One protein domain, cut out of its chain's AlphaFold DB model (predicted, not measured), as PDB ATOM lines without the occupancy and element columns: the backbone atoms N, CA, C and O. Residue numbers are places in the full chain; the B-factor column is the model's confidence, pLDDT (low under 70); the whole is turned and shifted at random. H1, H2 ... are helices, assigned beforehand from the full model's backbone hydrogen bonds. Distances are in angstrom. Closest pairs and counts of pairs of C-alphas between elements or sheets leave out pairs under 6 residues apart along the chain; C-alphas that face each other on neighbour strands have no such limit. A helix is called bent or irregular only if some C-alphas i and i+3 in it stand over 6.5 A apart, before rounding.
ATOM      1  N   CYS A 125     166.561 151.302 278.198       75.62
ATOM      2  CA  CYS A 125     165.413 152.142 277.898       75.62
ATOM      3  C   CYS A 125     164.681 152.468 279.198       75.62
ATOM      4  O   CYS A 125     164.617 151.640 280.111       75.62
ATOM      5  N   LEU A 126     164.159 153.692 279.289       80.56
ATOM      6  CA  LEU A 126     163.543 154.176 280.521       80.56
ATOM      7  C   LEU A 126     162.416 153.245 280.987       80.56
ATOM      8  O   LEU A 126     162.321 152.970 282.176       80.56
ATOM      9  N   ASP A 127     161.657 152.685 280.046       84.94
ATOM     10  CA  ASP A 127     160.596 151.706 280.298       84.94
ATOM     11  C   ASP A 127     161.132 150.434 280.986       84.94
ATOM     12  O   ASP A 127     160.582 149.988 281.986       84.94
ATOM     13  N   GLN A 128     162.267 149.887 280.531       88.25
ATOM     14  CA  GLN A 128     162.892 148.717 281.160       88.25
ATOM     15  C   GLN A 128     163.453 149.042 282.554       88.25
ATOM     16  O   GLN A 128     163.395 148.206 283.455       88.25
ATOM     17  N   VAL A 129     164.004 150.244 282.747       89.06
ATOM     18  CA  VAL A 129     164.460 150.699 284.071       89.06
ATOM     19  C   VAL A 129     163.263 150.858 285.011       89.06
ATOM     20  O   VAL A 129     163.328 150.404 286.152       89.06
ATOM     21  N   PHE A 130     162.165 151.440 284.523       90.25
ATOM     22  CA  PHE A 130     160.908 151.606 285.248       90.25
ATOM     23  C   PHE A 130     160.317 150.254 285.668       90.25
ATOM     24  O   PHE A 130     160.069 150.060 286.855       90.25
ATOM     25  N   ASP A 131     160.191 149.290 284.749       91.50
ATOM     26  CA  ASP A 131     159.710 147.932 285.044       91.50
ATOM     27  C   ASP A 131     160.555 147.247 286.132       91.50
ATOM     28  O   ASP A 131     160.023 146.621 287.055       91.50
ATOM     29  N   VAL A 132     161.885 147.382 286.072       91.75
ATOM     30  CA  VAL A 132     162.789 146.819 287.088       91.75
ATOM     31  C   VAL A 132     162.628 147.516 288.441       91.75
ATOM     32  O   VAL A 132     162.682 146.842 289.466       91.75
ATOM     33  N   VAL A 133     162.411 148.834 288.482       92.25
ATOM     34  CA  VAL A 133     162.137 149.552 289.740       92.25
ATOM     35  C   VAL A 133     160.759 149.165 290.293       92.25
ATOM     36  O   VAL A 133     160.650 148.871 291.481       92.25
ATOM     37  N   GLN A 134     159.720 149.091 289.458       91.62
ATOM     38  CA  GLN A 134     158.353 148.769 289.878       91.62
ATOM     39  C   GLN A 134     158.212 147.323 290.381       91.62
ATOM     40  O   GLN A 134     157.463 147.062 291.321       91.62
ATOM     41  N   THR A 135     158.944 146.375 289.791       90.50
ATOM     42  CA  THR A 135     158.913 144.962 290.212       90.50
ATOM     43  C   THR A 135     159.681 144.680 291.508       90.50
ATOM     44  O   THR A 135     159.543 143.592 292.074       90.50
ATOM     45  N   MET A 136     160.461 145.633 292.032       88.12
ATOM     46  CA  MET A 136     161.216 145.445 293.273       88.12
ATOM     47  C   MET A 136     160.301 145.436 294.514       88.12
ATOM     48  O   MET A 136     159.628 146.425 294.802       88.12
ATOM     49  N   PRO A 137     160.327 144.374 295.344       86.31
ATOM     50  CA  PRO A 137     159.387 144.231 296.450       86.31
ATOM     51  C   PRO A 137     159.625 145.266 297.555       86.31
ATOM     52  O   PRO A 137     160.733 145.388 298.091       86.31
ATOM     53  N   GLY A 138     158.561 145.964 297.960       83.94
ATOM     54  CA  GLY A 138     158.569 146.933 299.059       83.94
ATOM     55  C   GLY A 138     159.369 148.202 298.757       83.94
ATOM     56  O   GLY A 138     160.177 148.616 299.596       83.94
ATOM     57  N   LEU A 139     159.228 148.743 297.548       86.94
ATOM     58  CA  LEU A 139     159.307 150.185 297.321       86.94
ATOM     59  C   LEU A 139     157.878 150.747 297.349       86.94
ATOM     60  O   LEU A 139     156.961 150.086 296.865       86.94
ATOM     61  N   ASP A 140     157.709 151.940 297.908       90.88
ATOM     62  CA  ASP A 140     156.439 152.674 297.899       90.88
ATOM     63  C   ASP A 140     156.313 153.502 296.602       90.88
ATOM     64  O   ASP A 140     157.321 153.781 295.952       90.88
ATOM     65  N   GLU A 141     155.102 153.910 296.214       90.44
ATOM     66  CA  GLU A 141     154.851 154.599 294.929       90.44
ATOM     67  C   GLU A 141     155.667 155.897 294.776       90.44
ATOM     68  O   GLU A 141     156.323 156.090 293.751       90.44
ATOM     69  N   ASP A 142     155.729 156.727 295.823       90.56
ATOM     70  CA  ASP A 142     156.561 157.942 295.856       90.56
ATOM     71  C   ASP A 142     158.052 157.618 295.638       90.56
ATOM     72  O   ASP A 142     158.756 158.278 294.877       90.56
ATOM     73  N   LEU A 143     158.528 156.529 296.247       90.81
ATOM     74  CA  LEU A 143     159.921 156.095 296.174       90.81
ATOM     75  C   LEU A 143     160.285 155.512 294.796       90.81
ATOM     76  O   LEU A 143     161.450 155.561 294.396       90.81
ATOM     77  N   ILE A 144     159.307 154.960 294.069       91.94
ATOM     78  CA  ILE A 144     159.445 154.545 292.665       91.94
ATOM     79  C   ILE A 144     159.579 155.785 291.768       91.94
ATOM     80  O   ILE A 144     160.414 155.784 290.864       91.94
ATOM     81  N   LEU A 145     158.818 156.853 292.029       93.31
ATOM     82  CA  LEU A 145     158.932 158.118 291.293       93.31
ATOM     83  C   LEU A 145     160.303 158.778 291.521       93.31
ATOM     84  O   LEU A 145     161.009 159.039 290.544       93.31
ATOM     85  N   ASP A 146     160.728 158.930 292.780       92.44
ATOM     86  CA  ASP A 146     162.053 159.455 293.153       92.44
ATOM     87  C   ASP A 146     163.195 158.643 292.508       92.44
ATOM     88  O   ASP A 146     164.179 159.191 292.001       92.44
ATOM     89  N   ALA A 147     163.067 157.311 292.503       93.00
ATOM     90  CA  ALA A 147     164.016 156.408 291.857       93.00
ATOM     91  C   ALA A 147     164.111 156.648 290.349       93.00
ATOM     92  O   ALA A 147     165.214 156.742 289.805       93.00
ATOM     93  N   CYS A 148     162.968 156.747 289.675       91.69
ATOM     94  CA  CYS A 148     162.909 156.952 288.237       91.69
ATOM     95  C   CYS A 148     163.445 158.332 287.838       91.69
ATOM     96  O   CYS A 148     164.200 158.410 286.870       91.69
ATOM     97  N   GLU A 149     163.170 159.399 288.598       91.75
ATOM     98  CA  GLU A 149     163.793 160.713 288.380       91.75
ATOM     99  C   GLU A 149     165.322 160.642 288.559       91.75
ATOM    100  O   GLU A 149     166.084 161.035 287.668       91.75
ATOM    101  N   PHE A 150     165.794 160.055 289.667       92.62
ATOM    102  CA  PHE A 150     167.221 159.931 289.974       92.62
ATOM    103  C   PHE A 150     168.017 159.151 288.914       92.62
ATOM    104  O   PHE A 150     169.181 159.490 288.651       92.62
ATOM    105  N   LEU A 151     167.413 158.104 288.339       92.19
ATOM    106  CA  LEU A 151     168.002 157.263 287.290       92.19
ATOM    107  C   LEU A 151     167.897 157.911 285.901       92.19
ATOM    108  O   LEU A 151     168.846 157.806 285.128       92.19
ATOM    109  N   SER A 152     166.806 158.628 285.606       88.25
ATOM    110  CA  SER A 152     166.617 159.353 284.335       88.25
ATOM    111  C   SER A 152     167.598 160.512 284.155       88.25
ATOM    112  O   SER A 152     167.933 160.868 283.029       88.25
ATOM    113  N   PHE A 153     168.063 161.110 285.256       88.50
ATOM    114  CA  PHE A 153     168.961 162.267 285.226       88.50
ATOM    115  C   PHE A 153     170.356 161.967 284.641       88.50
ATOM    116  O   PHE A 153     171.027 162.871 284.147       88.50
ATOM    117  N   ASP A 154     170.828 160.721 284.724       86.62
ATOM    118  CA  ASP A 154     172.164 160.322 284.263       86.62
ATOM    119  C   ASP A 154     172.152 158.848 283.846       86.62
ATOM    120  O   ASP A 154     172.075 157.947 284.682       86.62
ATOM    121  N   GLU A 155     172.287 158.610 282.540       87.56
ATOM    122  CA  GLU A 155     172.321 157.286 281.912       87.56
ATOM    123  C   GLU A 155     173.325 156.331 282.582       87.56
ATOM    124  O   GLU A 155     173.060 155.137 282.716       87.56
ATOM    125  N   LYS A 156     174.447 156.840 283.113       89.44
ATOM    126  CA  LYS A 156     175.436 156.003 283.811       89.44
ATOM    127  C   LYS A 156     174.886 155.420 285.112       89.44
ATOM    128  O   LYS A 156     175.323 154.346 285.528       89.44
ATOM    129  N   ARG A 157     173.921 156.089 285.756       91.56
ATOM    130  CA  ARG A 157     173.208 155.575 286.937       91.56
ATOM    131  C   ARG A 157     172.241 154.470 286.544       91.56
ATOM    132  O   ARG A 157     172.226 153.450 287.226       91.56
ATOM    133  N   ALA A 158     171.496 154.651 285.452       91.06
ATOM    134  CA  ALA A 158     170.613 153.629 284.894       91.06
ATOM    135  C   ALA A 158     171.402 152.364 284.513       91.06
ATOM    136  O   ALA A 158     171.106 151.285 285.022       91.06
ATOM    137  N   VAL A 159     172.488 152.503 283.744       89.75
ATOM    138  CA  VAL A 159     173.379 151.387 283.378       89.75
ATOM    139  C   VAL A 159     173.990 150.719 284.617       89.75
ATOM    140  O   VAL A 159     173.991 149.491 284.719       89.75
ATOM    141  N   MET A 160     174.468 151.492 285.603       92.25
ATOM    142  CA  MET A 160     175.002 150.922 286.847       92.25
ATOM    143  C   MET A 160     173.933 150.146 287.627       92.25
ATOM    144  O   MET A 160     174.214 149.049 288.098       92.25
ATOM    145  N   PHE A 161     172.721 150.688 287.754       93.12
ATOM    146  CA  PHE A 161     171.595 150.043 288.428       93.12
ATOM    147  C   PHE A 161     171.181 148.739 287.732       93.12
ATOM    148  O   PHE A 161     171.014 147.711 288.391       93.12
ATOM    149  N   MET A 162     171.092 148.748 286.403       90.31
ATOM    150  CA  MET A 162     170.735 147.569 285.612       90.31
ATOM    151  C   MET A 162     171.787 146.455 285.722       90.31
ATOM    152  O   MET A 162     171.418 145.286 285.833       90.31
ATOM    153  N   ASN A 163     173.073 146.807 285.819       91.38
ATOM    154  CA  ASN A 163     174.172 145.855 286.032       91.38
ATOM    155  C   ASN A 163     174.272 145.279 287.462       91.38
ATOM    156  O   ASN A 163     175.062 144.364 287.685       91.38
ATOM    157  N   LEU A 164     173.522 145.791 288.445       91.81
ATOM    158  CA  LEU A 164     173.492 145.214 289.796       91.81
ATOM    159  C   LEU A 164     172.555 144.002 289.873       91.81
ATOM    160  O   LEU A 164     171.484 144.002 289.268       91.81
ATOM    161  N   ASP A 165     172.895 143.030 290.722       90.06
ATOM    162  CA  ASP A 165     171.964 141.973 291.136       90.06
ATOM    163  C   ASP A 165     170.711 142.561 291.803       90.06
ATOM    164  O   ASP A 165     170.793 143.548 292.538       90.06
ATOM    165  N   GLU A 166     169.566 141.892 291.666       85.88
ATOM    166  CA  GLU A 166     168.278 142.271 292.276       85.88
ATOM    167  C   GLU A 166     168.398 142.635 293.774       85.88
ATOM    168  O   GLU A 166     167.903 143.668 294.236       85.88
ATOM    169  N   ARG A 167     169.156 141.831 294.535       86.31
ATOM    170  CA  ARG A 167     169.397 142.033 295.978       86.31
ATOM    171  C   ARG A 167     170.213 143.299 296.274       86.31
ATOM    172  O   ARG A 167     170.088 143.874 297.357       86.31
ATOM    173  N   LEU A 168     171.059 143.722 295.334       93.44
ATOM    174  CA  LEU A 168     171.897 144.917 295.436       93.44
ATOM    175  C   LEU A 168     171.185 146.162 294.902       93.44
ATOM    176  O   LEU A 168     171.337 147.215 295.523       93.44
ATOM    177  N   ARG A 169     170.364 146.046 293.846       92.06
ATOM    178  CA  ARG A 169     169.548 147.138 293.278       92.06
ATOM    179  C   ARG A 169     168.796 147.899 294.365       92.06
ATOM    180  O   ARG A 169     169.015 149.098 294.524       92.06
ATOM    181  N   LYS A 170     168.020 147.199 295.208       90.81
ATOM    182  CA  LYS A 170     167.274 147.828 296.317       90.81
ATOM    183  C   LYS A 170     168.173 148.575 297.299       90.81
ATOM    184  O   LYS A 170     167.892 149.714 297.661       90.81
ATOM    185  N   LYS A 171     169.265 147.944 297.738       91.88
ATOM    186  CA  LYS A 171     170.175 148.516 298.743       91.88
ATOM    187  C   LYS A 171     170.958 149.715 298.202       91.88
ATOM    188  O   LYS A 171     171.210 150.660 298.946       91.88
ATOM    189  N   TRP A 172     171.348 149.673 296.931       94.75
ATOM    190  CA  TRP A 172     172.046 150.757 296.248       94.75
ATOM    191  C   TRP A 172     171.116 151.949 296.021       94.75
ATOM    192  O   TRP A 172     171.461 153.060 296.416       94.75
ATOM    193  N   LEU A 173     169.915 151.705 295.492       92.81
ATOM    194  CA  LEU A 173     168.913 152.730 295.195       92.81
ATOM    195  C   LEU A 173     168.489 153.478 296.468       92.81
ATOM    196  O   LEU A 173     168.644 154.693 296.551       92.81
ATOM    197  N   LEU A 174     168.115 152.751 297.528       90.94
ATOM    198  CA  LEU A 174     167.794 153.334 298.839       90.94
ATOM    199  C   LEU A 174     168.948 154.133 299.462       90.94
ATOM    200  O   LEU A 174     168.702 155.067 300.221       90.94
ATOM    201  N   LYS A 175     170.206 153.767 299.185       92.88
ATOM    202  CA  LYS A 175     171.380 154.521 299.652       92.88
ATOM    203  C   LYS A 175     171.594 155.808 298.847       92.88
ATOM    204  O   LYS A 175     172.186 156.743 299.374       92.88
ATOM    205  N   LYS A 176     171.151 155.852 297.588       92.44
ATOM    206  CA  LYS A 176     171.259 157.028 296.718       92.44
ATOM    207  C   LYS A 176     170.140 158.041 296.944       92.44
ATOM    208  O   LYS A 176     170.440 159.223 296.963       92.44
ATOM    209  N   LEU A 177     168.911 157.583 297.186       88.44
ATOM    210  CA  LEU A 177     167.745 158.447 297.435       88.44
ATOM    211  C   LEU A 177     167.690 159.030 298.860       88.44
ATOM    212  O   LEU A 177     166.913 159.933 299.134       88.44
ATOM    213  N   ARG A 178     168.508 158.515 299.789       79.88
ATOM    214  CA  ARG A 178     168.624 158.997 301.182       79.88
ATOM    215  C   ARG A 178     169.880 159.843 301.437       79.88
ATOM    216  O   ARG A 178     170.314 159.933 302.587       79.88
ATOM    217  N   SER A 179     170.506 160.367 300.383       59.53
ATOM    218  CA  SER A 179     171.774 161.111 300.429       59.53
ATOM    219  C   SER A 179     171.630 162.531 299.906       59.53
ATOM    220  O   SER A 179     172.567 163.293 300.227       59.53
TER     221      SER A 179
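This is residues 125 to 179 of the 179 residues of an uncharacterized protein of Cucumis sativus (UniProt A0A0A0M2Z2). Two short helical hairpins make a small compact body: H2 with H1 folded back beside it, and H3 with H4, which turn off from the far end of H2. The last part of H4 packs on residues 146 to 150 of H2, about perpendicular to it, and H2 and H3 meet at a corner. The printed part has 55 residues with four named helices, H1, H2, H3 and H4 along the chain, and no named strand; the class is all helix. It is compact, with a radius of gyration of the C-alphas of 9.8 A, and rounded, spanning 23 by 23 by 21 A.

Begin with H2, residues 141 to 152: find C-alpha 141 at (154.851, 154.599, 294.929), and from there the helix runs 16.5 A to C-alpha 152 at (166.617, 159.353, 284.335). Before it in the chain is H1, residues 126 to 134, 12.0 A long. After H2 look for H3, residues 155 to 162, 10.5 A long. H4, residues 166 to 177, runs 17.0 A and ends at C-alpha 177, (167.745, 158.447, 297.435); it is neither bent nor irregular, but only just: C-alphas 167 and 170 are 6.2 A apart.

H2 is the hub, touching the three other helices. Look first at Val 133 and Ile 144, whose C-alphas, 6.4 A apart, are the closest of H1 and H2; these two form a helical hairpin, opposite ways at a shallow tilt of 34.7 degrees, only just short of steep. Residues 146 to 150 of H2 touch residues 173 to 177 of H4, about perpendicular at 86 degrees; the closest C-alphas, of Ala 147 and Leu 173, are 7.0 A apart. With residues 151 to 152 alone, H2 only just touches H3, with 3 pairs of C-alphas within 8 A, and only at the corner; their closest C-alphas, of Leu 151 and Ala 158, are 5.1 A apart. H3 and H4 form a second helical hairpin, opposite ways at a steep tilt of 39 degrees; they touch through residues 169 to 173 of H4, and their closest C-alphas, of Phe 161 and Arg 169, are 6.0 A apart. H1 and H3 are close but not clearly touching, with the C-alphas of Val 129 and Ala 158, their closest, 6.9 A apart. H1 and H4 are near each other. The helix packing is mostly crossed, but only just. In H1, H2 and H3 every O i to N i+4 pair is within hydrogen-bond range; in H4, 6 of 8 are.

The two C-alphas farthest apart are those of Cys 125 and Ser 179, at 25.1 A. The printed part has no cut and ends at the chain's last residue. The links from H2 to H3 and from H3 to H4 are tight, the link from H1 to H2 is short, and no link is long. The mean pLDDT of the printed part is 89.2; look at residue 179 for the one printed residue under 70.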